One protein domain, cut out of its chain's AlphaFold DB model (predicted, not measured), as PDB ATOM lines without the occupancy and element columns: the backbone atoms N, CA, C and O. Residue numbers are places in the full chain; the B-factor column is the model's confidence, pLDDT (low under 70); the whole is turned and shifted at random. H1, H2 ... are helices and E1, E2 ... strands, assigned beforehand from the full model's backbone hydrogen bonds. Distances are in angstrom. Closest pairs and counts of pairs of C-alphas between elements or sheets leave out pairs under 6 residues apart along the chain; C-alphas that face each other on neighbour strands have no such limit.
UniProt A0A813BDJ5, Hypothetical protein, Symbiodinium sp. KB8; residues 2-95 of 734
ATOM      1  N   THR A   2     177.226 210.028 156.323       61.62
ATOM      2  CA  THR A   2     178.045 211.000 157.082       61.62
ATOM      3  C   THR A   2     179.057 211.778 156.227       61.62
ATOM      4  O   THR A   2     179.092 213.004 156.298       61.62
ATOM      5  N   GLU A   3     179.812 211.106 155.354       59.94
ATOM      6  CA  GLU A   3     180.775 211.764 154.449       59.94
ATOM      7  C   GLU A   3     180.110 212.697 153.426       59.94
ATOM      8  O   GLU A   3     180.630 213.773 153.135       59.94
ATOM      9  N   SER A   4     178.925 212.333 152.927       67.44
ATOM     10  CA  SER A   4     178.158 213.156 151.981       67.44
ATOM     11  C   SER A   4     177.678 214.459 152.635       67.44
ATOM     12  O   SER A   4     177.849 215.533 152.062       67.44
ATOM     13  N   LEU A   5     177.185 214.395 153.877       69.00
ATOM     14  CA  LEU A   5     176.831 215.587 154.659       69.00
ATOM     15  C   LEU A   5     178.055 216.461 154.981       69.00
ATOM     16  O   LEU A   5     177.957 217.688 154.938       69.00
ATOM     17  N   ALA A   6     179.213 215.855 155.256       72.12
ATOM     18  CA  ALA A   6     180.461 216.593 155.451       72.12
ATOM     19  C   ALA A   6     180.918 217.302 154.162       72.12
ATOM     20  O   ALA A   6     181.310 218.467 154.216       72.12
ATOM     21  N   ALA A   7     180.815 216.648 153.000       72.81
ATOM     22  CA  ALA A   7     181.133 217.244 151.703       72.81
ATOM     23  C   ALA A   7     180.191 218.409 151.345       72.81
ATOM     24  O   ALA A   7     180.659 219.456 150.899       72.81
ATOM     25  N   VAL A   8     178.883 218.274 151.605       78.00
ATOM     26  CA  VAL A   8     177.903 219.360 151.409       78.00
ATOM     27  C   VAL A   8     178.205 220.551 152.322       78.00
ATOM     28  O   VAL A   8     178.225 221.682 151.843       78.00
ATOM     29  N   ARG A   9     178.521 220.322 153.607       78.88
ATOM     30  CA  ARG A   9     178.912 221.401 154.534       78.88
ATOM     31  C   ARG A   9     180.184 222.125 154.087       78.88
ATOM     32  O   ARG A   9     180.188 223.350 154.086       78.88
ATOM     33  N   ARG A  10     181.220 221.400 153.643       79.06
ATOM     34  CA  ARG A  10     182.442 222.011 153.074       79.06
ATOM     35  C   ARG A  10     182.127 222.853 151.836       79.06
ATOM     36  O   ARG A  10     182.598 223.977 151.741       79.06
ATOM     37  N   LYS A  11     181.300 222.342 150.916       81.56
ATOM     38  CA  LYS A  11     180.907 223.075 149.700       81.56
ATOM     39  C   LYS A  11     180.082 224.328 150.015       81.56
ATOM     40  O   LYS A  11     180.269 225.341 149.353       81.56
ATOM     41  N   SER A  12     179.207 224.272 151.022       80.88
ATOM     42  CA  SER A  12     178.442 225.432 151.495       80.88
ATOM     43  C   SER A  12     179.351 226.497 152.106       80.88
ATOM     44  O   SER A  12     179.253 227.655 151.723       80.88
ATOM     45  N   ALA A  13     180.269 226.102 152.998       80.06
ATOM     46  CA  ALA A  13     181.223 227.022 153.615       80.06
ATOM     47  C   ALA A  13     182.113 227.710 152.568       80.06
ATOM     48  O   ALA A  13     182.284 228.920 152.615       80.06
ATOM     49  N   LEU A  14     182.596 226.957 151.573       83.75
ATOM     50  CA  LEU A  14     183.456 227.477 150.506       83.75
ATOM     51  C   LEU A  14     182.711 228.429 149.548       83.75
ATOM     52  O   LEU A  14     183.292 229.397 149.066       83.75
ATOM     53  N   LEU A  15     181.414 228.208 149.302       84.75
ATOM     54  CA  LEU A  15     180.562 229.156 148.564       84.75
ATOM     55  C   LEU A  15     180.288 230.440 149.362       84.75
ATOM     56  O   LEU A  15     180.198 231.522 148.782       84.75
ATOM     57  N   GLU A  16     180.139 230.328 150.681       83.44
ATOM     58  CA  GLU A  16     179.892 231.471 151.562       83.44
ATOM     59  C   GLU A  16     181.159 232.316 151.764       83.44
ATOM     60  O   GLU A  16     181.093 233.541 151.686       83.44
ATOM     61  N   GLU A  17     182.323 231.673 151.880       83.88
ATOM     62  CA  GLU A  17     183.651 232.295 151.843       83.88
ATOM     63  C   GLU A  17     183.866 233.065 150.529       83.88
ATOM     64  O   GLU A  17     184.091 234.274 150.566       83.88
ATOM     65  N   GLN A  18     183.644 232.430 149.370       86.00
ATOM     66  CA  GLN A  18     183.699 233.100 148.059       86.00
ATOM     67  C   GLN A  18     182.724 234.286 147.945       86.00
ATOM     68  O   GLN A  18     183.037 235.300 147.319       86.00
ATOM     69  N   SER A  19     181.537 234.193 148.555       85.88
ATOM     70  CA  SER A  19     180.566 235.293 148.584       85.88
ATOM     71  C   SER A  19     181.060 236.473 149.431       85.88
ATOM     72  O   SER A  19     180.942 237.631 149.020       85.88
ATOM     73  N   GLN A  20     181.664 236.189 150.590       85.19
ATOM     74  CA  GLN A  20     182.260 237.196 151.470       85.19
ATOM     75  C   GLN A  20     183.493 237.852 150.836       85.19
ATOM     76  O   GLN A  20     183.616 239.075 150.889       85.19
ATOM     77  N   GLU A  21     184.361 237.087 150.170       85.81
ATOM     78  CA  GLU A  21     185.495 237.618 149.403       85.81
ATOM     79  C   GLU A  21     185.034 238.535 148.268       85.81
ATOM     80  O   GLU A  21     185.521 239.660 148.145       85.81
ATOM     81  N   LEU A  22     184.035 238.114 147.482       89.44
ATOM     82  CA  LEU A  22     183.466 238.937 146.413       89.44
ATOM     83  C   LEU A  22     182.856 240.239 146.961       89.44
ATOM     84  O   LEU A  22     182.964 241.295 146.332       89.44
ATOM     85  N   ARG A  23     182.229 240.185 148.142       88.38
ATOM     86  CA  ARG A  23     181.711 241.372 148.831       88.38
ATOM     87  C   ARG A  23     182.846 242.289 149.296       88.38
ATOM     88  O   ARG A  23     182.790 243.484 149.020       88.38
ATOM     89  N   ARG A  24     183.886 241.749 149.944       90.31
ATOM     90  CA  ARG A  24     185.088 242.503 150.350       90.31
ATOM     91  C   ARG A  24     185.750 243.179 149.155       90.31
ATOM     92  O   ARG A  24     186.067 244.358 149.243       90.31
ATOM     93  N   ALA A  25     185.911 242.475 148.036       89.56
ATOM     94  CA  ALA A  25     186.504 243.023 146.819       89.56
ATOM     95  C   ALA A  25     185.708 244.224 146.278       89.56
ATOM     96  O   ALA A  25     186.301 245.245 145.934       89.56
ATOM     97  N   LYS A  26     184.368 244.148 146.266       91.50
ATOM     98  CA  LYS A  26     183.500 245.277 145.883       91.50
ATOM     99  C   LYS A  26     183.631 246.470 146.832       91.50
ATOM    100  O   LYS A  26     183.751 247.598 146.365       91.50
ATOM    101  N   GLU A  27     183.632 246.231 148.144       94.00
ATOM    102  CA  GLU A  27     183.745 247.301 149.145       94.00
ATOM    103  C   GLU A  27     185.146 247.952 149.137       94.00
ATOM    104  O   GLU A  27     185.243 249.179 149.157       94.00
ATOM    105  N   ARG A  28     186.224 247.163 148.982       93.94
ATOM    106  CA  ARG A  28     187.592 247.670 148.745       93.94
ATOM    107  C   ARG A  28     187.660 248.501 147.456       93.94
ATOM    108  O   ARG A  28     188.215 249.594 147.479       93.94
ATOM    109  N   HIS A  29     187.052 248.048 146.356       94.06
ATOM    110  CA  HIS A  29     187.045 248.786 145.087       94.06
ATOM    111  C   HIS A  29     186.301 250.132 145.177       94.06
ATOM    112  O   HIS A  29     186.790 251.137 144.664       94.06
ATOM    113  N   ALA A  30     185.164 250.187 145.882       93.56
ATOM    114  CA  ALA A  30     184.440 251.437 146.131       93.56
ATOM    115  C   ALA A  30     185.270 252.442 146.957       93.56
ATOM    116  O   ALA A  30     185.295 253.638 146.646       93.56
ATOM    117  N   LEU A  31     186.000 251.956 147.969       94.31
ATOM    118  CA  LEU A  31     186.939 252.773 148.739       94.31
ATOM    119  C   LEU A  31     188.099 253.279 147.862       94.31
ATOM    120  O   LEU A  31     188.368 254.476 147.860       94.31
ATOM    121  N   ILE A  32     188.728 252.409 147.063       95.44
ATOM    122  CA  ILE A  32     189.823 252.771 146.140       95.44
ATOM    123  C   ILE A  32     189.376 253.840 145.135       95.44
ATOM    124  O   ILE A  32     190.093 254.822 144.951       95.44
ATOM    125  N   SER A  33     188.189 253.699 144.532       95.00
ATOM    126  CA  SER A  33     187.629 254.711 143.623       95.00
ATOM    127  C   SER A  33     187.483 256.059 144.331       95.00
ATOM    128  O   SER A  33     187.989 257.068 143.848       95.00
ATOM    129  N   THR A  34     186.884 256.062 145.525       95.50
ATOM    130  CA  THR A  34     186.668 257.292 146.303       95.50
ATOM    131  C   THR A  34     187.989 257.961 146.691       95.50
ATOM    132  O   THR A  34     188.114 259.179 146.597       95.50
ATOM    133  N   LEU A  35     188.995 257.187 147.105       95.12
ATOM    134  CA  LEU A  35     190.325 257.713 147.423       95.12
ATOM    135  C   LEU A  35     191.018 258.260 146.170       95.12
ATOM    136  O   LEU A  35     191.595 259.339 146.224       95.12
ATOM    137  N   THR A  36     190.903 257.580 145.030       95.12
ATOM    138  CA  THR A  36     191.458 258.051 143.749       95.12
ATOM    139  C   THR A  36     190.868 259.406 143.349       95.12
ATOM    140  O   THR A  36     191.621 260.321 143.016       95.12
ATOM    141  N   ASP A  37     189.549 259.580 143.479       93.88
ATOM    142  CA  ASP A  37     188.869 260.859 143.227       93.88
ATOM    143  C   ASP A  37     189.347 261.966 144.187       93.88
ATOM    144  O   ASP A  37     189.615 263.096 143.773       93.88
ATOM    145  N   LYS A  38     189.511 261.643 145.479       91.69
ATOM    146  CA  LYS A  38     190.032 262.567 146.510       91.69
ATOM    147  C   LYS A  38     191.508 262.922 146.326       91.69
ATOM    148  O   LYS A  38     191.931 264.008 146.719       91.69
ATOM    149  N   GLY A  39     192.278 262.025 145.720       89.56
ATOM    150  CA  GLY A  39     193.676 262.211 145.354       89.56
ATOM    151  C   GLY A  39     193.893 262.872 143.993       89.56
ATOM    152  O   GLY A  39     195.007 262.825 143.484       89.56
ATOM    153  N   GLY A  40     192.856 263.437 143.360       88.12
ATOM    154  CA  GLY A  40     192.991 264.114 142.065       88.12
ATOM    155  C   GLY A  40     193.306 263.170 140.897       88.12
ATOM    156  O   GLY A  40     193.957 263.578 139.939       88.12
ATOM    157  N   GLY A  41     192.878 261.907 140.983       89.88
ATOM    158  CA  GLY A  41     193.206 260.841 140.029       89.88
ATOM    159  C   GLY A  41     194.306 259.885 140.506       89.88
ATOM    160  O   GLY A  41     194.627 258.931 139.800       89.88
ATOM    161  N   TYR A  42     194.862 260.100 141.702       91.00
ATOM    162  CA  TYR A  42     195.980 259.332 142.250       91.00
ATOM    163  C   TYR A  42     195.606 258.656 143.579       91.00
ATOM    164  O   TYR A  42     195.440 259.319 144.603       91.00
ATOM    165  N   PHE A  43     195.513 257.321 143.590       94.31
ATOM    166  CA  PHE A  43     195.103 256.545 144.770       94.31
ATOM    167  C   PHE A  43     195.992 256.799 146.002       94.31
ATOM    168  O   PHE A  43     195.465 257.085 147.078       94.31
ATOM    169  N   LEU A  44     197.322 256.777 145.840       92.75
ATOM    170  CA  LEU A  44     198.282 257.043 146.925       92.75
ATOM    171  C   LEU A  44     198.066 258.409 147.603       92.75
ATOM    172  O   LEU A  44     198.162 258.531 148.823       92.75
ATOM    173  N   VAL A  45     197.732 259.438 146.823       91.75
ATOM    174  CA  VAL A  45     197.473 260.798 147.327       91.75
ATOM    175  C   VAL A  45     196.191 260.821 148.158       91.75
ATOM    176  O   VAL A  45     196.149 261.424 149.228       91.75
ATOM    177  N   GLY A  46     195.154 260.121 147.691       92.81
ATOM    178  CA  GLY A  46     193.906 259.934 148.425       92.81
ATOM    179  C   GLY A  46     194.102 259.202 149.748       92.81
ATOM    180  O   GLY A  46     193.603 259.661 150.774       92.81
ATOM    181  N   TRP A  47     194.875 258.109 149.727       93.50
ATOM    182  CA  TRP A  47     195.284 257.366 150.922       93.50
ATOM    183  C   TRP A  47     195.942 258.301 151.945       93.50
ATOM    184  O   TRP A  47     195.415 258.457 153.045       93.50
ATOM    185  N   ARG A  48     197.007 259.018 151.563       91.62
ATOM    186  CA  ARG A  48     197.726 259.928 152.474       91.62
ATOM    187  C   ARG A  48     196.855 261.063 153.021       91.62
ATOM    188  O   ARG A  48     196.979 261.452 154.176       91.62
ATOM    189  N   ARG A  49     195.975 261.641 152.200       90.69
ATOM    190  CA  ARG A  49     195.165 262.804 152.606       90.69
ATOM    191  C   ARG A  49     193.989 262.456 153.508       90.69
ATOM    192  O   ARG A  49     193.653 263.238 154.398       90.69
ATOM    193  N   GLU A  50     193.314 261.345 153.226       92.44
ATOM    194  CA  GLU A  50     192.039 261.022 153.869       92.44
ATOM    195  C   GLU A  50     192.144 259.892 154.892       92.44
ATOM    196  O   GLU A  50     191.287 259.865 155.772       92.44
ATOM    197  N   LEU A  51     193.149 259.008 154.805       91.62
ATOM    198  CA  LEU A  51     193.326 257.841 155.680       91.62
ATOM    199  C   LEU A  51     194.617 257.882 156.515       91.62
ATOM    200  O   LEU A  51     194.542 257.708 157.723       91.62
ATOM    201  N   ASP A  52     195.765 258.153 155.893       89.81
ATOM    202  CA  ASP A  52     197.110 258.025 156.489       89.81
ATOM    203  C   ASP A  52     197.911 259.346 156.397       89.81
ATOM    204  O   ASP A  52     198.861 259.473 155.613       89.81
ATOM    205  N   PRO A  53     197.505 260.391 157.144       85.50
ATOM    206  CA  PRO A  53     198.196 261.677 157.143       85.50
ATOM    207  C   PRO A  53     199.496 261.665 157.961       85.50
ATOM    208  O   PRO A  53     200.288 262.603 157.846       85.50
ATOM    209  N   ASP A  54     199.711 260.656 158.809       80.19
ATOM    210  CA  ASP A  54     200.839 260.565 159.737       80.19
ATOM    211  C   ASP A  54     201.949 259.606 159.273       80.19
ATOM    212  O   ASP A  54     203.065 259.712 159.785       80.19
ATOM    213  N   GLY A  55     201.698 258.734 158.290       83.12
ATOM    214  CA  GLY A  55     202.678 257.862 157.630       83.12
ATOM    215  C   GLY A  55     202.801 256.467 158.246       83.12
ATOM    216  O   GLY A  55     203.873 255.849 158.169       83.12
ATOM    217  N   SER A  56     201.763 255.993 158.934       84.00
ATOM    218  CA  SER A  56     201.700 254.644 159.508       84.00
ATOM    219  C   SER A  56     201.813 253.562 158.422       84.00
ATOM    220  O   SER A  56     202.553 252.596 158.604       84.00
ATOM    221  N   MET A  57     201.205 253.790 157.249       88.25
ATOM    222  CA  MET A  57     200.912 252.812 156.182       88.25
ATOM    223  C   MET A  57     199.861 251.751 156.544       88.25
ATOM    224  O   MET A  57     199.570 250.866 155.729       88.25
ATOM    225  N   ASP A  58     199.246 251.870 157.720       89.38
ATOM    226  CA  ASP A  58     198.104 251.076 158.153       89.38
ATOM    227  C   ASP A  58     197.112 251.899 158.992       89.38
ATOM    228  O   ASP A  58     197.478 252.866 159.655       89.38
ATOM    229  N   VAL A  59     195.830 251.538 158.932       92.19
ATOM    230  CA  VAL A  59     194.743 252.270 159.602       92.19
ATOM    231  C   VAL A  59     193.984 251.317 160.509       92.19
ATOM    232  O   VAL A  59     193.415 250.335 160.023       92.19
ATOM    233  N   GLU A  60     193.935 251.596 161.815       92.12
ATOM    234  CA  GLU A  60     193.180 250.769 162.762       92.12
ATOM    235  C   GLU A  60     191.694 250.688 162.377       92.12
ATOM    236  O   GLU A  60     191.075 251.664 161.949       92.12
ATOM    237  N   LEU A  61     191.062 249.536 162.615       90.31
ATOM    238  CA  LEU A  61     189.651 249.278 162.308       90.31
ATOM    239  C   LEU A  61     188.692 250.363 162.841       90.31
ATOM    240  O   LEU A  61     187.690 250.685 162.198       90.31
ATOM    241  N   LYS A  62     188.990 250.922 164.022       88.25
ATOM    242  CA  LYS A  62     188.194 251.988 164.659       88.25
ATOM    243  C   LYS A  62     188.337 253.325 163.942       88.25
ATOM    244  O   LYS A  62     187.356 254.057 163.818       88.25
ATOM    245  N   GLU A  63     189.542 253.639 163.486       91.69
ATOM    246  CA  GLU A  63     189.819 254.849 162.721       91.69
ATOM    247  C   GLU A  63     189.187 254.722 161.339       91.69
ATOM    248  O   GLU A  63     188.476 255.629 160.908       91.69
ATOM    249  N   LEU A  64     189.312 253.561 160.687       92.19
ATOM    250  CA  LEU A  64     188.703 253.301 159.384       92.19
ATOM    251  C   LEU A  64     187.182 253.534 159.388       92.19
ATOM    252  O   LEU A  64     186.674 254.168 158.467       92.19
ATOM    253  N   ASP A  65     186.443 253.103 160.418       90.62
ATOM    254  CA  ASP A  65     185.002 253.403 160.538       90.62
ATOM    255  C   ASP A  65     184.727 254.921 160.605       90.62
ATOM    256  O   ASP A  65     183.793 255.419 159.968       90.62
ATOM    257  N   TRP A  66     185.574 255.691 161.298       92.25
ATOM    258  CA  TRP A  66     185.488 257.155 161.315       92.25
ATOM    259  C   TRP A  66     185.803 257.775 159.944       92.25
ATOM    260  O   TRP A  66     185.061 258.651 159.484       92.25
ATOM    261  N   HIS A  67     186.846 257.299 159.260       92.62
ATOM    262  CA  HIS A  67     187.211 257.768 157.923       92.62
ATOM    263  C   HIS A  67     186.117 257.465 156.888       92.62
ATOM    264  O   HIS A  67     185.736 258.356 156.129       92.62
ATOM    265  N   LEU A  68     185.534 256.261 156.898       93.31
ATOM    266  CA  LEU A  68     184.413 255.894 156.023       93.31
ATOM    267  C   LEU A  68     183.207 256.821 156.235       93.31
ATOM    268  O   LEU A  68     182.644 257.330 155.264       93.31
ATOM    269  N   ARG A  69     182.857 257.136 157.492       91.62
ATOM    270  CA  ARG A  69     181.802 258.120 157.811       91.62
ATOM    271  C   ARG A  69     182.133 259.515 157.288       91.62
ATOM    272  O   ARG A  69     181.261 260.165 156.715       91.62
ATOM    273  N   ARG A  70     183.378 259.974 157.459       92.12
ATOM    274  CA  ARG A  70     183.860 261.277 156.967       92.12
ATOM    275  C   ARG A  70     183.836 261.370 155.436       92.12
ATOM    276  O   ARG A  70     183.513 262.431 154.905       92.12
ATOM    277  N   LEU A  71     184.136 260.274 154.741       92.06
ATOM    278  CA  LEU A  71     184.073 260.162 153.280       92.06
ATOM    279  C   LEU A  71     182.638 260.006 152.738       92.06
ATOM    280  O   LEU A  71     182.434 260.127 151.533       92.06
ATOM    281  N   GLY A  72     181.644 259.775 153.604       90.56
ATOM    282  CA  GLY A  72     180.245 259.543 153.219       90.56
ATOM    283  C   GLY A  72     179.931 258.094 152.823       90.56
ATOM    284  O   GLY A  72     178.820 257.808 152.384       90.56
ATOM    285  N   LEU A  73     180.872 257.170 153.018       91.69
ATOM    286  CA  LEU A  73     180.801 255.760 152.623       91.69
ATOM    287  C   LEU A  73     180.100 254.892 153.686       91.69
ATOM    288  O   LEU A  73     180.603 253.850 154.094       91.69
ATOM    289  N   LEU A  74     178.925 255.335 154.147       87.69
ATOM    290  CA  LEU A  74     178.173 254.716 155.252       87.69
ATOM    291  C   LEU A  74     177.650 253.298 154.956       87.69
ATOM    292  O   LEU A  74     177.248 252.593 155.879       87.69
ATOM    293  N   GLU A  75     177.630 252.895 153.685       87.31
ATOM    294  CA  GLU A  75     177.192 251.569 153.234       87.31
ATOM    295  C   GLU A  75     178.315 250.515 153.282       87.31
ATOM    296  O   GLU A  75     178.041 249.316 153.203       87.31
ATOM    297  N   LEU A  76     179.577 250.945 153.421       90.94
ATOM    298  CA  LEU A  76     180.740 250.061 153.495       90.94
ATOM    299  C   LEU A  76     180.986 249.591 154.933       90.94
ATOM    300  O   LEU A  76     180.835 250.358 155.885       90.94
ATOM    301  N   SER A  77     181.424 248.342 155.107       90.81
ATOM    302  CA  SER A  77     181.761 247.802 156.428       90.81
ATOM    303  C   SER A  77     183.272 247.800 156.644       90.81
ATOM    304  O   SER A  77     183.994 247.034 156.004       90.81
ATOM    305  N   ALA A  78     183.756 248.596 157.606       89.69
ATOM    306  CA  ALA A  78     185.173 248.637 157.981       89.69
ATOM    307  C   ALA A  78     185.735 247.231 158.280       89.69
ATOM    308  O   ALA A  78     186.798 246.866 157.783       89.69
ATOM    309  N   ARG A  79     184.975 246.393 159.006       91.62
ATOM    310  CA  ARG A  79     185.369 245.011 159.344       91.62
ATOM    311  C   ARG A  79     185.398 244.089 158.125       91.62
ATOM    312  O   ARG A  79     186.208 243.172 158.082       91.62
ATOM    313  N   ASN A  80     184.544 244.325 157.130       90.00
ATOM    314  CA  ASN A  80     184.574 243.551 155.892       90.00
ATOM    315  C   ASN A  80     185.757 243.956 154.997       90.00
ATOM    316  O   ASN A  80     186.411 243.078 154.440       90.00
ATOM    317  N   ILE A  81     186.050 245.262 154.911       90.88
ATOM    318  CA  ILE A  81     187.193 245.832 154.179       90.88
ATOM    319  C   ILE A  81     188.524 245.346 154.762       90.88
ATOM    320  O   ILE A  81     189.348 244.831 154.007       90.88
ATOM    321  N   VAL A  82     188.718 245.465 156.080       90.94
ATOM    322  CA  VAL A  82     189.907 244.963 156.794       90.94
ATOM    323  C   VAL A  82     190.015 243.445 156.632       90.94
ATOM    324  O   VAL A  82     191.000 242.942 156.102       90.94
ATOM    325  N   GLY A  83     188.963 242.714 157.001       85.62
ATOM    326  CA  GLY A  83     188.940 241.254 157.024       85.62
ATOM    327  C   GLY A  83     188.564 240.706 158.406       85.62
ATOM    328  O   GLY A  83     188.450 241.463 159.370       85.62
ATOM    329  N   PRO A  84     188.349 239.383 158.537       79.31
ATOM    330  CA  PRO A  84     187.709 238.809 159.723       79.31
ATOM    331  C   PRO A  84     188.626 238.797 160.951       79.31
ATOM    332  O   PRO A  84     188.145 238.909 162.078       79.31
ATOM    333  N   SER A  85     189.933 238.658 160.707       82.88
ATOM    334  CA  SER A  85     190.971 238.387 161.712       82.88
ATOM    335  C   SER A  85     192.032 239.488 161.815       82.88
ATOM    336  O   SER A  85     192.958 239.354 162.607       82.88
ATOM    337  N   ALA A  86     191.933 240.536 160.993       87.31
ATOM    338  CA  ALA A  86     192.841 241.679 161.010       87.31
ATOM    339  C   ALA A  86     192.215 242.846 161.793       87.31
ATOM    340  O   ALA A  86     190.990 243.008 161.816       87.31
ATOM    341  N   GLU A  87     193.060 243.650 162.438       89.62
ATOM    342  CA  GLU A  87     192.651 244.805 163.255       89.62
ATOM    343  C   GLU A  87     193.084 246.157 162.651       89.62
ATOM    344  O   GLU A  87     192.583 247.192 163.084       89.62
ATOM    345  N   SER A  88     193.918 246.162 161.603       92.19
ATOM    346  CA  SER A  88     194.196 247.334 160.761       92.19
ATOM    347  C   SER A  88     194.132 246.991 159.266       92.19
ATOM    348  O   SER A  88     194.206 245.825 158.875       92.19
ATOM    349  N   LEU A  89     193.910 248.012 158.435       93.19
ATOM    350  CA  LEU A  89     193.939 247.946 156.972       93.19
ATOM    351  C   LEU A  89     195.279 248.487 156.479       93.19
ATOM    352  O   LEU A  89     195.564 249.656 156.723       93.19
ATOM    353  N   THR A  90     196.058 247.690 155.750       92.25
ATOM    354  CA  THR A  90     197.317 248.163 155.150       92.25
ATOM    355  C   THR A  90     197.102 248.786 153.767       92.25
ATOM    356  O   THR A  90     196.085 248.557 153.107       92.25
ATOM    357  N   LEU A  91     198.089 249.536 153.277       92.19
ATOM    358  CA  LEU A  91     198.104 249.999 151.885       92.19
ATOM    359  C   LEU A  91     198.094 248.826 150.874       92.19
ATOM    360  O   LEU A  91     197.394 248.881 149.859       92.19
ATOM    361  N   GLU A  92     198.825 247.744 151.173       91.62
ATOM    362  CA  GLU A  92     198.922 246.540 150.330       91.62
ATOM    363  C   GLU A  92     197.591 245.769 150.225       91.62
ATOM    364  O   GLU A  92     197.304 245.182 149.179       91.62
ATOM    365  N   ASP A  93     196.739 245.820 151.258       91.38
ATOM    366  CA  ASP A  93     195.389 245.236 151.244       91.38
ATOM    367  C   ASP A  93     194.472 245.856 150.183       91.38
ATOM    368  O   ASP A  93     193.609 245.170 149.621       91.38
ATOM    369  N   LEU A  94     194.605 247.161 149.935       92.69
ATOM    370  CA  LEU A  94     193.820 247.859 148.919       92.69
ATOM    371  C   LEU A  94     194.489 247.783 147.547       92.69
ATOM    372  O   LEU A  94     193.833 247.443 146.564       92.69
ATOM    373  N   SER A  95     195.787 248.078 147.475       93.31
ATOM    374  CA  SER A  95     196.545 248.039 146.229       93.31
ATOM    375  C   SER A  95     197.939 247.488 146.474       93.31
ATOM    376  O   SER A  95     198.867 248.219 146.818       93.31
TER     377      SER A  95
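This is residues 2 to 95 of the 734 residues of the protein "Hypothetical protein" of Symbiodinium sp. KB8 (UniProt A0A813BDJ5). One long, unbent helix, H1, makes the length of the domain; its residues 2 to 19 stick out as a free arm, and a compact head sits along the rest of it. In the head the short helices H2, H4 and H5 pack on H1, H3 packs on H4, and E1 and E2 form a tiny antiparallel sheet. The printed part has 94 residues, with five named helices and two named strands in the order H1, H2, E1, H3, H4, E2, H5, and is mostly helix. The whole is loose, with a radius of gyration of the C-alphas of 16.1 A, spanning 55 by 23 by 22 A.

H1, residues 2 to 38, touches H2, residues 43 to 50, with residues 32 to 38 alone; the closest C-alphas, of Thr 36 and Phe 43, are 4.1 A apart, and the lines are about perpendicular at 77 degrees. E1, residues 58 to 60, and E2, residues 88 to 90, are antiparallel at 162 degrees, with N 59 and O 89 within hydrogen-bond range at 2.9 A. H3, residues 61 to 71, touches H4, residues 78 to 82; the closest C-alphas, of Asp 65 and Ala 78, are 5.4 A apart. H1 touches H4 with residues 23 to 28 alone, closest at the C-alphas of Arg 24 and Ile 81, 5.5 A. H5, residues 91 to 94, only just touches H1, with 3 pairs of C-alphas within 8 A, the closest those of Arg 28 and Leu 94, 6.2 A. In H1, H2, H3 and H4 every O i to N i+4 pair is within hydrogen-bond range; H5 is too short for one.

H1 runs 54.0 A from C-alpha 2 at (178.045, 211.000, 157.082) to C-alpha 38 at (190.032, 262.567, 146.510). H2 is 10.6 A long, E1 6.8 A, H3 15.2 A, H4 6.1 A and E2 6.5 A. H5, 5.6 A, ends with C-alpha 94 at (193.820, 247.859, 148.919).

The C-alphas farthest apart, of Thr 2 and Gly 40, are 57.2 A apart. The printed part has no cut and no long link. Its mean pLDDT is 88.1, and residues 2 to 5 are under 70.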